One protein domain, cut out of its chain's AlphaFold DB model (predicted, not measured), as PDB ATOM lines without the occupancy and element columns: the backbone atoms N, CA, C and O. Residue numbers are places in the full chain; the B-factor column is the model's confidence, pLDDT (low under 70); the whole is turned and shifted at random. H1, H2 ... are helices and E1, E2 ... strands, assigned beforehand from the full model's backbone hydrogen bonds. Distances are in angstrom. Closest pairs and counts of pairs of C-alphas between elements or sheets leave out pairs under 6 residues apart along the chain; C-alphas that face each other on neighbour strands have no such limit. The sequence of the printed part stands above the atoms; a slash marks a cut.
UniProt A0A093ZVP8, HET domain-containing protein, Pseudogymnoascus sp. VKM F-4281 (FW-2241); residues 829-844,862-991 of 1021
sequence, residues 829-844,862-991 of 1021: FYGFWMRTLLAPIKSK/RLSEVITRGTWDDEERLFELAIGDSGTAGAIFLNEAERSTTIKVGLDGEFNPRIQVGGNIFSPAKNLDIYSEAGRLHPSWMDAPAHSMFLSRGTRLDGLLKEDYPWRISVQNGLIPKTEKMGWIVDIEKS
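AT A GLANCE: This is residues 829 to 844 and 862 to 991 of the 1021 residues of the protein "HET domain-containing protein" of Pseudogymnoascus sp. VKM F-4281 (FW-2241) (UniProt A0A093ZVP8). Two sheets of five strands stand face to face as a sandwich, E3 E1 E10 E9 E8 in one layer and E2 E4 E5 E6 E7 in the other, their strands at 28 degrees to each other. Two long stretches with no named element, residues 918 to 932 and 937 to 950, loop over the side of the second sheet that is turned away from the first, with the four-residue helix H1 between them. The printed part has 146 residues, 67 of them in named elements, under half, and is mostly strand: E1 E2 E3 E4 E5 E6 H1 E7 E8 E9 E10 along the chain. The first sheet, in the order E3 E1 E10 E9 E8, is mixed; the second, in the order E2 E4 E5 E6 E7, is antiparallel throughout. The whole is compact, with a radius of gyration of the C-alphas of 14.1 A, and rounded, spanning 37 by 33 by 31 A.

IN THESE COORDINATES: In the first sheet, E3 is residues 878 to 880 and E1 residues 829 to 834, beginning at C-alpha 829 (38.639, -34.336, 29.581). E10, residues 981 to 990, is 27.7 A long and ends at C-alpha 990 (33.003, -59.435, 36.022). E9, residues 967 to 976, is 22.8 A from first to last C-alpha and bends by 79 degrees at residue 973; E8 is residues 960 to 964, 12.5 A. In the second sheet, E2 is residues 865 to 868, and E4, residues 887 to 895, runs 23.7 A from C-alpha 887 (23.449, -38.116, 26.441). E5, residues 900 to 907, is 23.5 A long, E6 is residues 913 to 917, 13.3 A, and E7 is residues 951 to 953. H1 is residues 933 to 936, 5.0 A.

HOW THE PARTS SIT: The sheet E3 E1 E10 E9 E8 is twisted, with E3 and E8 as its edge strands. E1 and E10 are parallel, with N 833 and O 984 2.8 A apart, within hydrogen-bond range. E3 is antiparallel to E1, with N 879 and O 832 at 2.8 A. E8, E9 and E10 form a meander, each strand the antiparallel neighbour of the one before; N 962 and O 969 are 2.9 A apart, and N 985 and O 972 2.8 A. The facing parts of the two sheets are 9.6 A apart centre to centre, and their best planes differ by 10 degrees. Between the sheets, the closest C-alphas of E3 and E4 are those of Phe 879 and Ala 889, 5.7 A apart, and those of E7 and E8 are Arg 953 and Leu 960, 6.3 A apart. E6 and E10 are near each other, with 5 pairs of C-alphas within 10 A. In the second sheet, E4, E5 and E6 form another meander, with N 903 and O 892 at 2.8 A and N 904 and O 916 at 2.9 A. Its edge strands are E2, with N 891 and O 867 at 2.8 A, and E7, with N 952 and O 915 at 2.8 A. H1 only grazes this sheet with its residues 933 to 936; it is too short for an O i to N i+4 pair, and its one O i to N i+3 pair is within range. E2 and E10 are apart, as are E3 and E8.

THE WHOLE: The C-alphas of Asn 927 and Glu 980, the two farthest apart, are 40.6 A from each other. Residues 845 to 861 are not printed, in the link from E1 to E2, and C-alphas 844 and 862 are 13.4 A apart across the cut. The links E6 to H1 and H1 to E7 are long. The chain changes from one sheet to the other at the links E2 to E3, E3 to E4 and E7 to E8. The mean pLDDT of the printed part is 82.4; 19 residues are under 70, among them residues 837 to 844 and 896 to 898.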
ATOM      1  N   PHE A 829      39.122 -33.528  30.690       86.69
ATOM      2  CA  PHE A 829      38.639 -34.336  29.581       86.69
ATOM      3  C   PHE A 829      37.125 -34.474  29.744       86.69
ATOM      4  O   PHE A 829      36.641 -35.064  30.716       86.69
ATOM      5  N   TYR A 830      36.377 -33.865  28.829       87.19
ATOM      6  CA  TYR A 830      34.923 -33.838  28.886       87.19
ATOM      7  C   TYR A 830      34.370 -35.108  28.237       87.19
ATOM      8  O   TYR A 830      34.023 -35.145  27.061       87.19
ATOM      9  N   GLY A 831      34.380 -36.198  29.000       89.00
ATOM     10  CA  GLY A 831      34.118 -37.527  28.468       89.00
ATOM     11  C   GLY A 831      34.516 -38.640  29.429       89.00
ATOM     12  O   GLY A 831      34.675 -38.415  30.632       89.00
ATOM     13  N   PHE A 832      34.682 -39.839  28.875       92.94
ATOM     14  CA  PHE A 832      34.994 -41.069  29.601       92.94
ATOM     15  C   PHE A 832      36.230 -41.765  29.024       92.94
ATOM     16  O   PHE A 832      36.356 -41.887  27.809       92.94
ATOM     17  N   TRP A 833      37.101 -42.274  29.891       93.75
ATOM     18  CA  TRP A 833      38.181 -43.193  29.535       93.75
ATOM     19  C   TRP A 833      37.833 -44.604  30.010       93.75
ATOM     20  O   TRP A 833      37.599 -44.817  31.201       93.75
ATOM     21  N   MET A 834      37.791 -45.567  29.086       91.44
ATOM     22  CA  MET A 834      37.538 -46.975  29.404       91.44
ATOM     23  C   MET A 834      38.850 -47.660  29.792       91.44
ATOM     24  O   MET A 834      39.606 -48.114  28.930       91.44
ATOM     25  N   ARG A 835      39.131 -47.732  31.098       89.62
ATOM     26  CA  ARG A 835      40.391 -48.285  31.609       89.62
ATOM     27  C   ARG A 835      40.436 -49.806  31.454       89.62
ATOM     28  O   ARG A 835      41.371 -50.333  30.849       89.62
ATOM     29  N   THR A 836      39.411 -50.508  31.933       81.12
ATOM     30  CA  THR A 836      39.260 -51.956  31.720       81.12
ATOM     31  C   THR A 836      38.479 -52.260  30.438       81.12
ATOM     32  O   THR A 836      37.445 -51.657  30.150       81.12
ATOM     33  N   LEU A 837      38.980 -53.225  29.658       67.69
ATOM     34  CA  LEU A 837      38.273 -53.844  28.535       67.69
ATOM     35  C   LEU A 837      38.225 -55.357  28.742       67.69
ATOM     36  O   LEU A 837      39.228 -55.977  29.085       67.69
ATOM     37  N   LEU A 838      37.053 -55.938  28.497       65.69
ATOM     38  CA  LEU A 838      36.755 -57.348  28.768       65.69
ATOM     39  C   LEU A 838      37.050 -58.280  27.579       65.69
ATOM     40  O   LEU A 838      37.135 -59.492  27.760       65.69
ATOM     41  N   ALA A 839      37.185 -57.731  26.368       66.00
ATOM     42  CA  ALA A 839      37.509 -58.464  25.146       66.00
ATOM     43  C   ALA A 839      38.170 -57.534  24.105       66.00
ATOM     44  O   ALA A 839      38.006 -56.312  24.200       66.00
ATOM     45  N   PRO A 840      38.866 -58.082  23.088       66.19
ATOM     46  CA  PRO A 840      39.370 -57.308  21.957       66.19
ATOM     47  C   PRO A 840      38.262 -56.591  21.164       66.19
ATOM     48  O   PRO A 840      37.132 -57.078  21.015       66.19
ATOM     49  N   ILE A 841      38.620 -55.433  20.614       68.94
ATOM     50  CA  ILE A 841      37.778 -54.570  19.776       68.94
ATOM     51  C   ILE A 841      38.381 -54.536  18.360       68.94
ATOM     52  O   ILE A 841      39.587 -54.720  18.204       68.94
ATOM     53  N   LYS A 842      37.556 -54.336  17.320       62.31
ATOM     54  CA  LYS A 842      38.042 -53.827  16.021       62.31
ATOM     55  C   LYS A 842      37.166 -52.682  15.527       62.31
ATOM     56  O   LYS A 842      36.100 -52.916  14.953       62.31
ATOM     57  N   SER A 843      37.662 -51.453  15.637       56.34
ATOM     58  CA  SER A 843      37.101 -50.303  14.920       56.34
ATOM     59  C   SER A 843      37.455 -50.368  13.422       56.34
ATOM     60  O   SER A 843      38.520 -49.919  12.997       56.34
ATOM     61  N   LYS A 844      36.587 -50.962  12.589       54.16
ATOM     62  CA  LYS A 844      36.816 -51.065  11.131       54.16
ATOM     63  C   LYS A 844      36.498 -49.754  10.388       54.16
ATOM     64  O   LYS A 844      35.326 -49.378  10.343       54.16
ATOM     65  N   ARG A 862      35.788 -63.473  17.103       59.72
ATOM     66  CA  ARG A 862      34.593 -62.658  17.376       59.72
ATOM     67  C   ARG A 862      35.016 -61.368  18.054       59.72
ATOM     68  O   ARG A 862      35.594 -61.402  19.133       59.72
ATOM     69  N   LEU A 863      34.710 -60.246  17.420       69.56
ATOM     70  CA  LEU A 863      35.284 -58.955  17.780       69.56
ATOM     71  C   LEU A 863      34.199 -57.977  18.177       69.56
ATOM     72  O   LEU A 863      33.100 -57.992  17.618       69.56
ATOM     73  N   SER A 864      34.516 -57.138  19.150       80.19
ATOM     74  CA  SER A 864      33.584 -56.144  19.665       80.19
ATOM     75  C   SER A 864      33.529 -54.921  18.743       80.19
ATOM     76  O   SER A 864      34.548 -54.512  18.183       80.19
ATOM     77  N   GLU A 865      32.336 -54.348  18.583       84.44
ATOM     78  CA  GLU A 865      32.077 -53.131  17.794       84.44
ATOM     79  C   GLU A 865      32.011 -51.919  18.734       84.44
ATOM     80  O   GLU A 865      31.417 -52.013  19.810       84.44
ATOM     81  N   VAL A 866      32.573 -50.777  18.329       87.25
ATOM     82  CA  VAL A 866      32.442 -49.505  19.055       87.25
ATOM     83  C   VAL A 866      31.822 -48.448  18.160       87.25
ATOM     84  O   VAL A 866      32.188 -48.312  16.995       87.25
ATOM     85  N   ILE A 867      30.908 -47.677  18.743       88.00
ATOM     86  CA  ILE A 867      30.350 -46.455  18.169       88.00
ATOM     87  C   ILE A 867      30.531 -45.304  19.164       88.00
ATOM     88  O   ILE A 867      30.396 -45.479  20.376       88.00
ATOM     89  N   THR A 868      30.831 -44.116  18.659       88.81
ATOM     90  CA  THR A 868      31.153 -42.917  19.447       88.81
ATOM     91  C   THR A 868      30.623 -41.679  18.725       88.81
ATOM     92  O   THR A 868      30.364 -41.733  17.523       88.81
ATOM     93  N   ARG A 869      30.435 -40.565  19.442       82.94
ATOM     94  CA  ARG A 869      30.155 -39.260  18.815       82.94
ATOM     95  C   ARG A 869      31.403 -38.577  18.245       82.94
ATOM     96  O   ARG A 869      31.261 -37.695  17.404       82.94
ATOM     97  N   GLY A 870      32.590 -38.954  18.721       80.00
ATOM     98  CA  GLY A 870      33.879 -38.406  18.291       80.00
ATOM     99  C   GLY A 870      34.695 -39.401  17.464       80.00
ATOM    100  O   GLY A 870      34.152 -40.251  16.762       80.00
ATOM    101  N   THR A 871      36.019 -39.324  17.571       81.38
ATOM    102  CA  THR A 871      36.932 -40.376  17.100       81.38
ATOM    103  C   THR A 871      37.112 -41.448  18.173       81.38
ATOM    104  O   THR A 871      37.100 -41.135  19.361       81.38
ATOM    105  N   TRP A 872      37.299 -42.705  17.768       85.94
ATOM    106  CA  TRP A 872      37.679 -43.800  18.663       85.94
ATOM    107  C   TRP A 872      39.009 -44.401  18.215       85.94
ATOM    108  O   TRP A 872      39.259 -44.525  17.016       85.94
ATOM    109  N   ASP A 873      39.813 -44.794  19.195       86.44
ATOM    110  CA  ASP A 873      41.055 -45.534  19.033       86.44
ATOM    111  C   ASP A 873      41.100 -46.650  20.096       86.44
ATOM    112  O   ASP A 873      40.708 -46.436  21.248       86.44
ATOM    113  N   ASP A 874      41.527 -47.850  19.692       81.38
ATOM    114  CA  ASP A 874      41.479 -49.071  20.512       81.38
ATOM    115  C   ASP A 874      42.559 -49.107  21.628       81.38
ATOM    116  O   ASP A 874      42.409 -49.839  22.621       81.38
ATOM    117  N   GLU A 875      43.619 -48.294  21.515       81.38
ATOM    118  CA  GLU A 875      44.640 -48.088  22.551       81.38
ATOM    119  C   GLU A 875      44.251 -46.957  23.515       81.38
ATOM    120  O   GLU A 875      44.359 -47.125  24.732       81.38
ATOM    121  N   GLU A 876      43.759 -45.828  22.991       85.50
ATOM    122  CA  GLU A 876      43.395 -44.642  23.785       85.50
ATOM    123  C   GLU A 876      42.087 -44.822  24.569       85.50
ATOM    124  O   GLU A 876      41.993 -44.440  25.738       85.50
ATOM    125  N   ARG A 877      41.078 -45.447  23.945       89.69
ATOM    126  CA  ARG A 877      39.791 -45.838  24.556       89.69
ATOM    127  C   ARG A 877      38.990 -44.681  25.161       89.69
ATOM    128  O   ARG A 877      38.405 -44.793  26.248       89.69
ATOM    129  N   LEU A 878      38.981 -43.555  24.455       91.31
ATOM    130  CA  LEU A 878      38.344 -42.307  24.870       91.31
ATOM    131  C   LEU A 878      36.971 -42.123  24.206       91.31
ATOM    132  O   LEU A 878      36.827 -42.216  22.989       91.31
ATOM    133  N   PHE A 879      35.965 -41.792  25.013       92.62
ATOM    134  CA  PHE A 879      34.659 -41.311  24.567       92.62
ATOM    135  C   PHE A 879      34.519 -39.830  24.916       92.62
ATOM    136  O   PHE A 879      34.171 -39.484  26.047       92.62
ATOM    137  N   GLU A 880      34.811 -38.961  23.952       89.94
ATOM    138  CA  GLU A 880      34.744 -37.504  24.100       89.94
ATOM    139  C   GLU A 880      33.337 -36.946  23.805       89.94
ATOM    140  O   GLU A 880      32.587 -37.476  22.981       89.94
ATOM    141  N   LEU A 881      32.987 -35.859  24.491       87.88
ATOM    142  CA  LEU A 881      31.807 -35.023  24.269       87.88
ATOM    143  C   LEU A 881      32.253 -33.554  24.146       87.88
ATOM    144  O   LEU A 881      33.271 -33.156  24.712       87.88
ATOM    145  N   ALA A 882      31.472 -32.714  23.462       85.19
ATOM    146  CA  ALA A 882      31.698 -31.270  23.498       85.19
ATOM    147  C   ALA A 882      31.284 -30.689  24.864       85.19
ATOM    148  O   ALA A 882      30.331 -31.161  25.480       85.19
ATOM    149  N   ILE A 883      31.964 -29.644  25.349       81.50
ATOM    150  CA  ILE A 883      31.634 -29.020  26.643       81.50
ATOM    151  C   ILE A 883      30.197 -28.476  26.611       81.50
ATOM    152  O   ILE A 883      29.900 -27.545  25.868       81.50
ATOM    153  N   GLY A 884      29.332 -29.031  27.464       78.88
ATOM    154  CA  GLY A 884      27.904 -28.703  27.535       78.88
ATOM    155  C   GLY A 884      26.988 -29.757  26.900       78.88
ATOM    156  O   GLY A 884      25.781 -29.725  27.144       78.88
ATOM    157  N   ASP A 885      27.535 -30.729  26.163       85.44
ATOM    158  CA  ASP A 885      26.766 -31.855  25.632       85.44
ATOM    159  C   ASP A 885      26.452 -32.909  26.701       85.44
ATOM    160  O   ASP A 885      27.253 -33.237  27.577       85.44
ATOM    161  N   SER A 886      25.277 -33.517  26.563       87.88
ATOM    162  CA  SER A 886      24.830 -34.662  27.358       87.88
ATOM    163  C   SER A 886      24.250 -35.773  26.468       87.88
ATOM    164  O   SER A 886      24.199 -35.683  25.231       87.88
ATOM    165  N   GLY A 887      23.852 -36.878  27.092       90.00
ATOM    166  CA  GLY A 887      23.449 -38.116  26.441       90.00
ATOM    167  C   GLY A 887      24.603 -39.105  26.260       90.00
ATOM    168  O   GLY A 887      25.648 -39.017  26.904       90.00
ATOM    169  N   THR A 888      24.387 -40.092  25.388       92.25
ATOM    170  CA  THR A 888      25.345 -41.174  25.117       92.25
ATOM    171  C   THR A 888      26.601 -40.649  24.419       92.25
ATOM    172  O   THR A 888      26.512 -40.212  23.274       92.25
ATOM    173  N   ALA A 889      27.758 -40.741  25.078       93.00
ATOM    174  CA  ALA A 889      29.062 -40.425  24.490       93.00
ATOM    175  C   ALA A 889      29.506 -41.525  23.514       93.00
ATOM    176  O   ALA A 889      29.959 -41.243  22.404       93.00
ATOM    177  N   GLY A 890      29.285 -42.785  23.896       91.69
ATOM    178  CA  GLY A 890      29.550 -43.938  23.048       91.69
ATOM    179  C   GLY A 890      28.977 -45.246  23.584       91.69
ATOM    180  O   GLY A 890      28.403 -45.306  24.679       91.69
ATOM    181  N   ALA A 891      29.111 -46.298  22.784       90.25
ATOM    182  CA  ALA A 891      28.690 -47.648  23.123       90.25
ATOM    183  C   ALA A 891      29.665 -48.699  22.580       90.25
ATOM    184  O   ALA A 891      30.185 -48.565  21.473       90.25
ATOM    185  N   ILE A 892      29.851 -49.765  23.358       88.88
ATOM    186  CA  ILE A 892      30.621 -50.959  23.007       88.88
ATOM    187  C   ILE A 892      29.639 -52.131  22.923       88.88
ATOM    188  O   ILE A 892      28.943 -52.441  23.893       88.88
ATOM    189  N   PHE A 893      29.584 -52.805  21.779       86.75
ATOM    190  CA  PHE A 893      28.884 -54.077  21.616       86.75
ATOM    191  C   PHE A 893      29.906 -55.197  21.801       86.75
ATOM    192  O   PHE A 893      30.573 -55.626  20.858       86.75
ATOM    193  N   LEU A 894      30.065 -55.607  23.059       82.12
ATOM    194  CA  LEU A 894      31.035 -56.598  23.505       82.12
ATOM    195  C   LEU A 894      30.617 -57.990  23.017       82.12
ATOM    196  O   LEU A 894      29.541 -58.467  23.386       82.12
ATOM    197  N   ASN A 895      31.458 -58.647  22.221       78.62
ATOM    198  CA  ASN A 895      31.203 -59.998  21.718       78.62
ATOM    199  C   ASN A 895      32.073 -61.022  22.452       78.62
ATOM    200  O   ASN A 895      33.286 -61.062  22.271       78.62
ATOM    201  N   GLU A 896      31.443 -61.885  23.249       69.94
ATOM    202  CA  GLU A 896      32.097 -62.985  23.957       69.94
ATOM    203  C   GLU A 896      31.750 -64.344  23.308       69.94
ATOM    204  O   GLU A 896      30.913 -64.442  22.400       69.94
ATOM    205  N   ALA A 897      32.396 -65.426  23.762       61.44
ATOM    206  CA  ALA A 897      32.282 -66.757  23.151       61.44
ATOM    207  C   ALA A 897      30.833 -67.285  23.051       61.44
ATOM    208  O   ALA A 897      30.493 -67.969  22.082       61.44
ATOM    209  N   GLU A 898      29.955 -66.913  23.988       63.66
ATOM    210  CA  GLU A 898      28.561 -67.390  24.043       63.66
ATOM    211  C   GLU A 898      27.499 -66.277  24.129       63.66
ATOM    212  O   GLU A 898      26.310 -66.559  23.977       63.66
ATOM    213  N   ARG A 899      27.883 -65.010  24.355       70.38
ATOM    214  CA  ARG A 899      26.945 -63.883  24.527       70.38
ATOM    215  C   ARG A 899      27.490 -62.567  23.973       70.38
ATOM    216  O   ARG A 899      28.686 -62.308  24.029       70.38
ATOM    217  N   SER A 900      26.578 -61.713  23.511       75.19
ATOM    218  CA  SER A 900      26.838 -60.308  23.186       75.19
ATOM    219  C   SER A 900      26.281 -59.397  24.287       75.19
ATOM    220  O   SER A 900      25.093 -59.493  24.608       75.19
ATOM    221  N   THR A 901      27.093 -58.489  24.830       84.06
ATOM    222  CA  THR A 901      26.687 -57.532  25.874       84.06
ATOM    223  C   THR A 901      26.792 -56.104  25.347       84.06
ATOM    224  O   THR A 901      27.828 -55.699  24.834       84.06
ATOM    225  N   THR A 902      25.727 -55.311  25.491       87.19
ATOM    226  CA  THR A 902      25.783 -53.871  25.187       87.19
ATOM    227  C   THR A 902      26.297 -53.111  26.403       87.19
ATOM    228  O   THR A 902      25.732 -53.241  27.488       87.19
ATOM    229  N   ILE A 903      27.327 -52.294  26.218       89.75
ATOM    230  CA  ILE A 903      27.805 -51.311  27.189       89.75
ATOM    231  C   ILE A 903      27.574 -49.927  26.584       89.75
ATOM    232  O   ILE A 903      27.914 -49.708  25.423       89.75
ATOM    233  N   LYS A 904      27.004 -48.984  27.339       91.81
ATOM    234  CA  LYS A 904      26.902 -47.574  26.919       91.81
ATOM    235  C   LYS A 904      27.377 -46.657  28.025       91.81
ATOM    236  O   LYS A 904      27.039 -46.889  29.183       91.81
ATOM    237  N   VAL A 905      28.087 -45.599  27.652       93.38
ATOM    238  CA  VAL A 905      28.569 -44.578  28.586       93.38
ATOM    239  C   VAL A 905      28.117 -43.196  28.136       93.38
ATOM    240  O   VAL A 905      28.008 -42.913  26.939       93.38
ATOM    241  N   GLY A 906      27.803 -42.332  29.092       93.75
ATOM    242  CA  GLY A 906      27.298 -41.001  28.802       93.75
ATOM    243  C   GLY A 906      26.941 -40.209  30.049       93.75
ATOM    244  O   GLY A 906      27.138 -40.653  31.181       93.75
ATOM    245  N   LEU A 907      26.404 -39.020  29.813       92.44
ATOM    246  CA  LEU A 907      25.933 -38.100  30.840       92.44
ATOM    247  C   LEU A 907      24.409 -37.974  30.741       92.44
ATOM    248  O   LEU A 907      23.875 -37.976  29.633       92.44
ATOM    249  N   ASP A 908      23.694 -37.861  31.859       90.25
ATOM    250  CA  ASP A 908      22.285 -37.432  31.821       90.25
ATOM    251  C   ASP A 908      22.162 -35.916  31.587       90.25
ATOM    252  O   ASP A 908      23.162 -35.192  31.560       90.25
ATOM    253  N   GLY A 909      20.929 -35.420  31.455       84.81
ATOM    254  CA  GLY A 909      20.646 -33.984  31.331       84.81
ATOM    255  C   GLY A 909      21.092 -33.095  32.510       84.81
ATOM    256  O   GLY A 909      20.978 -31.875  32.411       84.81
ATOM    257  N   GLU A 910      21.607 -33.659  33.611       84.06
ATOM    258  CA  GLU A 910      22.224 -32.927  34.730       84.06
ATOM    259  C   GLU A 910      23.760 -33.087  34.800       84.06
ATOM    260  O   GLU A 910      24.396 -32.643  35.764       84.06
ATOM    261  N   PHE A 911      24.365 -33.696  33.776       87.75
ATOM    262  CA  PHE A 911      25.788 -34.038  33.674       87.75
ATOM    263  C   PHE A 911      26.292 -35.068  34.698       87.75
ATOM    264  O   PHE A 911      27.486 -35.112  34.998       87.75
ATOM    265  N   ASN A 912      25.413 -35.926  35.221       89.12
ATOM    266  CA  ASN A 912      25.809 -37.070  36.041       89.12
ATOM    267  C   ASN A 912      26.253 -38.252  35.156       89.12
ATOM    268  O   ASN A 912      25.598 -38.523  34.149       89.12
ATOM    269  N   PRO A 913      27.293 -39.020  35.537       92.38
ATOM    270  CA  PRO A 913      27.735 -40.188  34.781       92.38
ATOM    271  C   PRO A 913      26.695 -41.319  34.806       92.38
ATOM    272  O   PRO A 913      26.086 -41.636  35.835       92.38
ATOM    273  N   ARG A 914      26.481 -41.934  33.645       93.38
ATOM    274  CA  ARG A 914      25.480 -42.976  33.390       93.38
ATOM    275  C   ARG A 914      26.142 -44.112  32.616       93.38
ATOM    276  O   ARG A 914      26.747 -43.874  31.572       93.38
ATOM    277  N   ILE A 915      26.028 -45.335  33.133       92.75
ATOM    278  CA  ILE A 915      26.617 -46.536  32.528       92.75
ATOM    279  C   ILE A 915      25.529 -47.594  32.364       92.75
ATOM    280  O   ILE A 915      24.999 -48.108  33.351       92.75
ATOM    281  N   GLN A 916      25.197 -47.939  31.123       90.25
ATOM    282  CA  GLN A 916      24.377 -49.110  30.821       90.25
ATOM    283  C   GLN A 916      25.289 -50.326  30.656       90.25
ATOM    284  O   GLN A 916      26.238 -50.258  29.877       90.25
ATOM    285  N   VAL A 917      24.969 -51.442  31.317       88.12
ATOM    286  CA  VAL A 917      25.590 -52.750  31.040       88.12
ATOM    287  C   VAL A 917      24.500 -53.802  30.866       88.12
ATOM    288  O   VAL A 917      23.662 -54.014  31.743       88.12
ATOM    289  N   GLY A 918      24.500 -54.453  29.706       81.94
ATOM    290  CA  GLY A 918      23.432 -55.349  29.282       81.94
ATOM    291  C   GLY A 918      22.144 -54.606  28.920       81.94
ATOM    292  O   GLY A 918      22.141 -53.429  28.550       81.94
ATOM    293  N   GLY A 919      21.023 -55.319  29.001       76.69
ATOM    294  CA  GLY A 919      19.740 -54.833  28.505       76.69
ATOM    295  C   GLY A 919      19.661 -54.848  26.978       76.69
ATOM    296  O   GLY A 919      20.505 -55.426  26.294       76.69
ATOM    297  N   ASN A 920      18.602 -54.247  26.443       68.44
ATOM    298  CA  ASN A 920      18.305 -54.284  25.014       68.44
ATOM    299  C   ASN A 920      18.872 -53.053  24.274       68.44
ATOM    300  O   ASN A 920      19.169 -52.037  24.898       68.44
ATOM    301  N   ILE A 921      18.976 -53.125  22.941       72.81
ATOM    302  CA  ILE A 921      19.473 -52.034  22.073       72.81
ATOM    303  C   ILE A 921      18.379 -51.057  21.600       72.81
ATOM    304  O   ILE A 921      18.659 -50.161  20.807       72.81
ATOM    305  N   PHE A 922      17.139 -51.214  22.071       71.75
ATOM    306  CA  PHE A 922      15.979 -50.404  21.683       71.75
ATOM    307  C   PHE A 922      15.800 -49.224  22.638       71.75
ATOM    308  O   PHE A 922      15.582 -49.416  23.835       71.75
ATOM    309  N   SER A 923      15.882 -48.008  22.100       72.44
ATOM    310  CA  SER A 923      15.742 -46.775  22.879       72.44
ATOM    311  C   SER A 923      14.332 -46.647  23.472       72.44
ATOM    312  O   SER A 923      13.365 -47.015  22.802       72.44
ATOM    313  N   PRO A 924      14.165 -46.067  24.679       71.69
ATOM    314  CA  PRO A 924      12.840 -45.720  25.198       71.69
ATOM    315  C   PRO A 924      12.144 -44.608  24.386       71.69
ATOM    316  O   PRO A 924      10.937 -44.408  24.532       71.69
ATOM    317  N   ALA A 925      12.870 -43.882  23.527       76.88
ATOM    318  CA  ALA A 925      12.289 -42.901  22.616       76.88
ATOM    319  C   ALA A 925      11.674 -43.577  21.375       76.88
ATOM    320  O   ALA A 925      12.296 -44.411  20.714       76.88
ATOM    321  N   LYS A 926      10.431 -43.200  21.058       73.31
ATOM    322  CA  LYS A 926       9.653 -43.743  19.933       73.31
ATOM    323  C   LYS A 926      10.187 -43.234  18.586       73.31
ATOM    324  O   LYS A 926      10.716 -42.131  18.512       73.31
ATOM    325  N   ASN A 927       9.950 -44.004  17.522       76.69
ATOM    326  CA  ASN A 927      10.226 -43.646  16.120       76.69
ATOM    327  C   ASN A 927      11.715 -43.426  15.760       76.69
ATOM    328  O   ASN A 927      12.019 -42.653  14.855       76.69
ATOM    329  N   LEU A 928      12.640 -44.121  16.430       78.75
ATOM    330  CA  LEU A 928      14.064 -44.145  16.070       78.75
ATOM    331  C   LEU A 928      14.414 -45.389  15.244       78.75
ATOM    332  O   LEU A 928      14.000 -46.495  15.594       78.75
ATOM    333  N   ASP A 929      15.257 -45.230  14.219       82.31
ATOM    334  CA  ASP A 929      15.977 -46.363  13.630       82.31
ATOM    335  C   ASP A 929      17.081 -46.816  14.595       82.31
ATOM    336  O   ASP A 929      18.181 -46.261  14.634       82.31
ATOM    337  N   ILE A 930      16.764 -47.841  15.382       69.69
ATOM    338  CA  ILE A 930      17.638 -48.469  16.380       69.69
ATOM    339  C   ILE A 930      18.913 -49.095  15.796       69.69
ATOM    340  O   ILE A 930      19.835 -49.390  16.556       69.69
ATOM    341  N   TYR A 931      18.974 -49.337  14.483       78.81
ATOM    342  CA  TYR A 931      20.148 -49.920  13.838       78.81
ATOM    343  C   TYR A 931      21.118 -48.856  13.319       78.81
ATOM    344  O   TYR A 931      22.301 -49.173  13.184       78.81
ATOM    345  N   SER A 932      20.654 -47.617  13.120       84.75
ATOM    346  CA  SER A 932      21.493 -46.447  12.834       84.75
ATOM    347  C   SER A 932      22.345 -46.023  14.038       84.75
ATOM    348  O   SER A 932      21.930 -46.162  15.191       84.75
ATOM    349  N   GLU A 933      23.514 -45.425  13.789       81.81
ATOM    350  CA  GLU A 933      24.364 -44.849  14.845       81.81
ATOM    351  C   GLU A 933      23.608 -43.807  15.683       81.81
ATOM    352  O   GLU A 933      23.673 -43.839  16.911       81.81
ATOM    353  N   ALA A 934      22.802 -42.954  15.041       82.38
ATOM    354  CA  ALA A 934      21.986 -41.938  15.709       82.38
ATOM    355  C   ALA A 934      20.957 -42.539  16.689       82.38
ATOM    356  O   ALA A 934      20.777 -42.021  17.792       82.38
ATOM    357  N   GLY A 935      20.310 -43.656  16.335       83.44
ATOM    358  CA  GLY A 935      19.402 -44.370  17.240       83.44
ATOM    359  C   GLY A 935      20.135 -45.101  18.371       83.44
ATOM    360  O   GLY A 935      19.671 -45.113  19.519       83.44
ATOM    361  N   ARG A 936      21.315 -45.664  18.084       84.44
ATOM    362  CA  ARG A 936      22.144 -46.354  19.084       84.44
ATOM    363  C   ARG A 936      22.783 -45.389  20.098       84.44
ATOM    364  O   ARG A 936      22.850 -45.755  21.273       84.44
ATOM    365  N   LEU A 937      23.176 -44.180  19.680       87.25
ATOM    366  CA  LEU A 937      23.775 -43.101  20.497       87.25
ATOM    367  C   LEU A 937      22.768 -42.037  20.985       87.25
ATOM    368  O   LEU A 937      23.158 -40.975  21.488       87.25
ATOM    369  N   HIS A 938      21.467 -42.300  20.854       87.12
ATOM    370  CA  HIS A 938      20.424 -41.345  21.226       87.12
ATOM    371  C   HIS A 938      20.552 -40.880  22.703       87.12
ATOM    372  O   HIS A 938      20.898 -41.693  23.565       87.12
ATOM    373  N   PRO A 939      20.284 -39.606  23.055       84.88
ATOM    374  CA  PRO A 939      20.457 -39.125  24.433       84.88
ATOM    375  C   PRO A 939      19.619 -39.869  25.483       84.88
ATOM    376  O   PRO A 939      20.133 -40.194  26.549       84.88
ATOM    377  N   SER A 940      18.378 -40.244  25.144       85.12
ATOM    378  CA  SER A 940      17.398 -40.856  26.068       85.12
ATOM    379  C   SER A 940      17.801 -42.206  26.683       85.12
ATOM    380  O   SER A 940      17.056 -42.752  27.494       85.12
ATOM    381  N   TRP A 941      18.941 -42.773  26.287       85.25
ATOM    382  CA  TRP A 941      19.571 -43.894  26.984       85.25
ATOM    383  C   TRP A 941      20.077 -43.510  28.376       85.25
ATOM    384  O   TRP A 941      20.004 -44.324  29.292       85.25
ATOM    385  N   MET A 942      20.543 -42.270  28.541       90.62
ATOM    386  CA  MET A 942      21.097 -41.761  29.799       90.62
ATOM    387  C   MET A 942      20.010 -41.218  30.736       90.62
ATOM    388  O   MET A 942      20.142 -41.320  31.955       90.62
ATOM    389  N   ASP A 943      18.886 -40.773  30.167       84.94
ATOM    390  CA  ASP A 943      17.696 -40.298  30.887       84.94
ATOM    391  C   ASP A 943      16.636 -41.405  31.111       84.94
ATOM    392  O   ASP A 943      15.468 -41.122  31.390       84.94
ATOM    393  N   ALA A 944      16.998 -42.685  30.954       77.50
ATOM    394  CA  ALA A 944      16.032 -43.785  31.024       77.50
ATOM    395  C   ALA A 944      15.381 -43.920  32.427       77.50
ATOM    396  O   ALA A 944      16.035 -43.635  33.440       77.50
ATOM    397  N   PRO A 945      14.124 -44.414  32.527       73.19
ATOM    398  CA  PRO A 945      13.347 -44.426  33.771       73.19
ATOM    399  C   PRO A 945      14.069 -45.056  34.966       73.19
ATOM    400  O   PRO A 945      14.744 -46.079  34.824       73.19
ATOM    401  N   ALA A 946      13.882 -44.474  36.158       67.62
ATOM    402  CA  ALA A 946      14.605 -44.817  37.391       67.62
ATOM    403  C   ALA A 946      14.660 -46.326  37.710       67.62
ATOM    404  O   ALA A 946      15.674 -46.811  38.196       67.62
ATOM    405  N   HIS A 947      13.612 -47.080  37.364       70.81
ATOM    406  CA  HIS A 947      13.497 -48.526  37.586       70.81
ATOM    407  C   HIS A 947      14.264 -49.413  36.575       70.81
ATOM    408  O   HIS A 947      14.173 -50.636  36.649       70.81
ATOM    409  N   SER A 948      14.996 -48.844  35.609       77.62
ATOM    410  CA  SER A 948      15.813 -49.627  34.669       77.62
ATOM    411  C   SER A 948      16.956 -50.350  35.391       77.62
ATOM    412  O   SER A 948      17.914 -49.712  35.828       77.62
ATOM    413  N   MET A 949      16.875 -51.684  35.463       75.38
ATOM    414  CA  MET A 949      17.873 -52.554  36.108       75.38
ATOM    415  C   MET A 949      19.254 -52.551  35.424       75.38
ATOM    416  O   MET A 949      20.266 -52.849  36.059       75.38
ATOM    417  N   PHE A 950      19.303 -52.194  34.136       82.62
ATOM    418  CA  PHE A 950      20.525 -52.196  33.322       82.62
ATOM    419  C   PHE A 950      21.271 -50.855  33.333       82.62
ATOM    420  O   PHE A 950      22.431 -50.815  32.929       82.62
ATOM    421  N   LEU A 951      20.626 -49.764  33.775       87.75
ATOM    422  CA  LEU A 951      21.228 -48.429  33.815       87.75
ATOM    423  C   LEU A 951      21.726 -48.096  35.223       87.75
ATOM    424  O   LEU A 951      20.947 -47.836  36.141       87.75
ATOM    425  N   SER A 952      23.042 -48.057  35.367       89.88
ATOM    426  CA  SER A 952      23.739 -47.681  36.593       89.88
ATOM    427  C   SER A 952      23.949 -46.164  36.620       89.88
ATOM    428  O   SER A 952      24.310 -45.554  35.608       89.88
ATOM    429  N   ARG A 953      23.672 -45.535  37.767       90.12
ATOM    430  CA  ARG A 953      23.546 -44.077  37.899       90.12
ATOM    431  C   ARG A 953      24.493 -43.545  38.960       90.12
ATOM    432  O   ARG A 953      24.288 -43.815  40.137       90.12
ATOM    433  N   GLY A 954      25.500 -42.789  38.540       87.88
ATOM    434  CA  GLY A 954      26.345 -42.035  39.456       87.88
ATOM    435  C   GLY A 954      25.803 -40.642  39.775       87.88
ATOM    436  O   GLY A 954      24.781 -40.214  39.231       87.88
ATOM    437  N   THR A 955      26.532 -39.900  40.597       84.00
ATOM    438  CA  THR A 955      26.422 -38.440  40.698       84.00
ATOM    439  C   THR A 955      27.666 -37.821  40.062       84.00
ATOM    440  O   THR A 955      28.725 -38.443  39.994       84.00
ATOM    441  N   ARG A 956      27.588 -36.574  39.594       80.62
ATOM    442  CA  ARG A 956      28.794 -35.850  39.145       80.62
ATOM    443  C   ARG A 956      29.756 -35.445  40.271       80.62
ATOM    444  O   ARG A 956      30.806 -34.875  39.988       80.62
ATOM    445  N   LEU A 957      29.388 -35.709  41.526       72.75
ATOM    446  CA  LEU A 957      30.198 -35.446  42.717       72.75
ATOM    447  C   LEU A 957      31.039 -36.674  43.073       72.75
ATOM    448  O   LEU A 957      32.261 -36.597  43.156       72.75
ATOM    449  N   ASP A 958      30.354 -37.804  43.229       79.25
ATOM    450  CA  ASP A 958      30.868 -39.041  43.819       79.25
ATOM    451  C   ASP A 958      31.216 -40.084  42.746       79.25
ATOM    452  O   ASP A 958      31.794 -41.127  43.043       79.25
ATOM    453  N   GLY A 959      30.852 -39.815  41.487       87.25
ATOM    454  CA  GLY A 959      30.941 -40.786  40.411       87.25
ATOM    455  C   GLY A 959      29.889 -41.883  40.566       87.25
ATOM    456  O   GLY A 959      28.762 -41.624  40.986       87.25
ATOM    457  N   LEU A 960      30.239 -43.110  40.196       90.56
ATOM    458  CA  LEU A 960      29.406 -44.307  40.322       90.56
ATOM    459  C   LEU A 960      30.231 -45.427  40.960       90.56
ATOM    460  O   LEU A 960      31.346 -45.690  40.525       90.56
ATOM    461  N   LEU A 961      29.638 -46.150  41.904       89.75
ATOM    462  CA  LEU A 961      30.096 -47.472  42.314       89.75
ATOM    463  C   LEU A 961      28.880 -48.398  42.406       89.75
ATOM    464  O   LEU A 961      27.876 -48.043  43.026       89.75
ATOM    465  N   LYS A 962      28.954 -49.560  41.759       84.25
ATOM    466  CA  LYS A 962      27.925 -50.606  41.788       84.25
ATOM    467  C   LYS A 962      28.605 -51.969  41.837       84.25
ATOM    468  O   LYS A 962      29.416 -52.278  40.968       84.25
ATOM    469  N   GLU A 963      28.249 -52.778  42.828       78.75
ATOM    470  CA  GLU A 963      28.816 -54.111  43.069       78.75
ATOM    471  C   GLU A 963      27.722 -55.191  43.005       78.75
ATOM    472  O   GLU A 963      27.516 -55.951  43.947       78.75
ATOM    473  N   ASP A 964      26.991 -55.241  41.886       69.75
ATOM    474  CA  ASP A 964      25.887 -56.187  41.683       69.75
ATOM    475  C   ASP A 964      26.301 -57.313  40.730       69.75
ATOM    476  O   ASP A 964      26.745 -57.058  39.610       69.75
ATOM    477  N   TYR A 965      26.081 -58.574  41.104       64.69
ATOM    478  CA  TYR A 965      26.355 -59.703  40.210       64.69
ATOM    479  C   TYR A 965      25.565 -59.588  38.881       64.69
ATOM    480  O   TYR A 965      24.352 -59.353  38.917       64.69
ATOM    481  N   PRO A 966      26.190 -59.792  37.700       73.25
ATOM    482  CA  PRO A 966      27.558 -60.268  37.469       73.25
ATOM    483  C   PRO A 966      28.586 -59.160  37.157       73.25
ATOM    484  O   PRO A 966      29.653 -59.478  36.638       73.25
ATOM    485  N   TRP A 967      28.297 -57.880  37.422       80.50
ATOM    486  CA  TRP A 967      29.113 -56.739  36.983       80.50
ATOM    487  C   TRP A 967      29.469 -55.778  38.125       80.50
ATOM    488  O   TRP A 967      28.607 -55.058  38.633       80.50
ATOM    489  N   ARG A 968      30.764 -55.659  38.440       84.31
ATOM    490  CA  ARG A 968      31.270 -54.498  39.183       84.31
ATOM    491  C   ARG A 968      31.462 -53.349  38.195       84.31
ATOM    492  O   ARG A 968      32.128 -53.509  37.176       84.31
ATOM    493  N   ILE A 969      30.874 -52.193  38.492       90.06
ATOM    494  CA  ILE A 969      30.994 -50.974  37.686       90.06
ATOM    495  C   ILE A 969      31.496 -49.858  38.593       90.06
ATOM    496  O   ILE A 969      30.851 -49.544  39.597       90.06
ATOM    497  N   SER A 970      32.598 -49.219  38.207       92.44
ATOM    498  CA  SER A 970      33.044 -47.971  38.820       92.44
ATOM    499  C   SER A 970      33.174 -46.865  37.772       92.44
ATOM    500  O   SER A 970      33.551 -47.110  36.626       92.44
ATOM    501  N   VAL A 971      32.826 -45.642  38.160       93.19
ATOM    502  CA  VAL A 971      33.150 -44.420  37.425       93.19
ATOM    503  C   VAL A 971      33.694 -43.432  38.435       93.19
ATOM    504  O   VAL A 971      32.960 -43.004  39.319       93.19
ATOM    505  N   GLN A 972      34.958 -43.061  38.308       90.38
ATOM    506  CA  GLN A 972      35.646 -42.195  39.264       90.38
ATOM    507  C   GLN A 972      36.331 -41.035  38.548       90.38
ATOM    508  O   GLN A 972      36.734 -41.157  37.392       90.38
ATOM    509  N   ASN A 973      36.442 -39.885  39.212       85.00
ATOM    510  CA  ASN A 973      37.148 -38.743  38.642       85.00
ATOM    511  C   ASN A 973      38.656 -38.916  38.874       85.00
ATOM    512  O   ASN A 973      39.085 -39.035  40.020       85.00
ATOM    513  N   GLY A 974      39.453 -38.936  37.809       84.62
ATOM    514  CA  GLY A 974      40.888 -39.201  37.900       84.62
ATOM    515  C   GLY A 974      41.672 -38.654  36.711       84.62
ATOM    516  O   GLY A 974      41.089 -38.214  35.720       84.62
ATOM    517  N   LEU A 975      43.000 -38.675  36.829       86.94
ATOM    518  CA  LEU A 975      43.912 -38.289  35.757       86.94
ATOM    519  C   LEU A 975      43.883 -39.356  34.655       86.94
ATOM    520  O   LEU A 975      44.155 -40.525  34.925       86.94
ATOM    521  N   ILE A 976      43.570 -38.953  33.426       88.62
ATOM    522  CA  ILE A 976      43.591 -39.825  32.250       88.62
ATOM    523  C   ILE A 976      44.989 -39.710  31.617       88.62
ATOM    524  O   ILE A 976      45.317 -38.644  31.092       88.62
ATOM    525  N   PRO A 977      45.836 -40.762  31.654       83.19
ATOM    526  CA  PRO A 977      47.273 -40.628  31.383       83.19
ATOM    527  C   PRO A 977      47.622 -40.035  30.015       83.19
ATOM    528  O   PRO A 977      48.593 -39.303  29.893       83.19
ATOM    529  N   LYS A 978      46.823 -40.350  28.993       81.75
ATOM    530  CA  LYS A 978      47.075 -39.980  27.595       81.75
ATOM    531  C   LYS A 978      46.617 -38.571  27.220       81.75
ATOM    532  O   LYS A 978      47.105 -38.009  26.248       81.75
ATOM    533  N   THR A 979      45.684 -38.003  27.982       83.94
ATOM    534  CA  THR A 979      45.214 -36.624  27.781       83.94
ATOM    535  C   THR A 979      45.889 -35.642  28.732       83.94
ATOM    536  O   THR A 979      45.748 -34.441  28.533       83.94
ATOM    537  N   GLU A 980      46.561 -36.149  29.776       83.12
ATOM    538  CA  GLU A 980      47.075 -35.408  30.941       83.12
ATOM    539  C   GLU A 980      45.995 -34.605  31.701       83.12
ATOM    540  O   GLU A 980      46.295 -33.777  32.558       83.12
ATOM    541  N   LYS A 981      44.713 -34.894  31.434       85.94
ATOM    542  CA  LYS A 981      43.550 -34.161  31.950       85.94
ATOM    543  C   LYS A 981      42.770 -34.981  32.970       85.94
ATOM    544  O   LYS A 981      42.734 -36.213  32.926       85.94
ATOM    545  N   MET A 982      42.073 -34.293  33.870       84.38
ATOM    546  CA  MET A 982      41.127 -34.933  34.792       84.38
ATOM    547  C   MET A 982      39.817 -35.264  34.063       84.38
ATOM    548  O   MET A 982      39.217 -34.383  33.450       84.38
ATOM    549  N   GLY A 983      39.328 -36.499  34.154       88.19
ATOM    550  CA  GLY A 983      38.071 -36.921  33.522       88.19
ATOM    551  C   GLY A 983      37.415 -38.102  34.234       88.19
ATOM    552  O   GLY A 983      37.839 -38.489  35.325       88.19
ATOM    553  N   TRP A 984      36.356 -38.663  33.645       91.94
ATOM    554  CA  TRP A 984      35.734 -39.879  34.171       91.94
ATOM    555  C   TRP A 984      36.509 -41.117  33.721       91.94
ATOM    556  O   TRP A 984      36.541 -41.441  32.538       91.94
ATOM    557  N   ILE A 985      37.096 -41.833  34.673       93.44
ATOM    558  CA  ILE A 985      37.687 -43.156  34.473       93.44
ATOM    559  C   ILE A 985      36.591 -44.188  34.721       93.44
ATOM    560  O   ILE A 985      35.960 -44.153  35.777       93.44
ATOM    561  N   VAL A 986      36.357 -45.076  33.757       94.56
ATOM    562  CA  VAL A 986      35.344 -46.134  33.821       94.56
ATOM    563  C   VAL A 986      36.026 -47.491  33.938       94.56
ATOM    564  O   VAL A 986      36.877 -47.831  33.112       94.56
ATOM    565  N   ASP A 987      35.584 -48.281  34.913       91.31
ATOM    566  CA  ASP A 987      35.929 -49.693  35.042       91.31
ATOM    567  C   ASP A 987      34.668 -50.559  35.024       91.31
ATOM    568  O   ASP A 987      33.683 -50.250  35.703       91.31
ATOM    569  N   ILE A 988      34.703 -51.651  34.259       88.38
ATOM    570  CA  ILE A 988      33.638 -52.656  34.202       88.38
ATOM    571  C   ILE A 988      34.290 -54.036  34.276       88.38
ATOM    572  O   ILE A 988      34.946 -54.482  33.338       88.38
ATOM    573  N   GLU A 989      34.083 -54.715  35.398       85.19
ATOM    574  CA  GLU A 989      34.671 -56.015  35.718       85.19
ATOM    575  C   GLU A 989      33.570 -57.060  35.912       85.19
ATOM    576  O   GLU A 989      32.458 -56.748  36.349       85.19
ATOM    577  N   LYS A 990      33.880 -58.329  35.628       74.94
ATOM    578  CA  LYS A 990      33.003 -59.435  36.022       74.94
ATOM    579  C   LYS A 990      33.150 -59.669  37.522       74.94
ATOM    580  O   LYS A 990      34.259 -59.764  38.030       74.94
ATOM    581  N   SER A 991      32.025 -59.756  38.221       66.50
ATOM    582  CA  SER A 991      32.002 -60.121  39.634       66.50
ATOM    583  C   SER A 991      32.202 -61.628  39.762       66.50
ATOM    584  O   SER A 991      31.296 -62.409  39.452       66.50
TER     585      SER A 991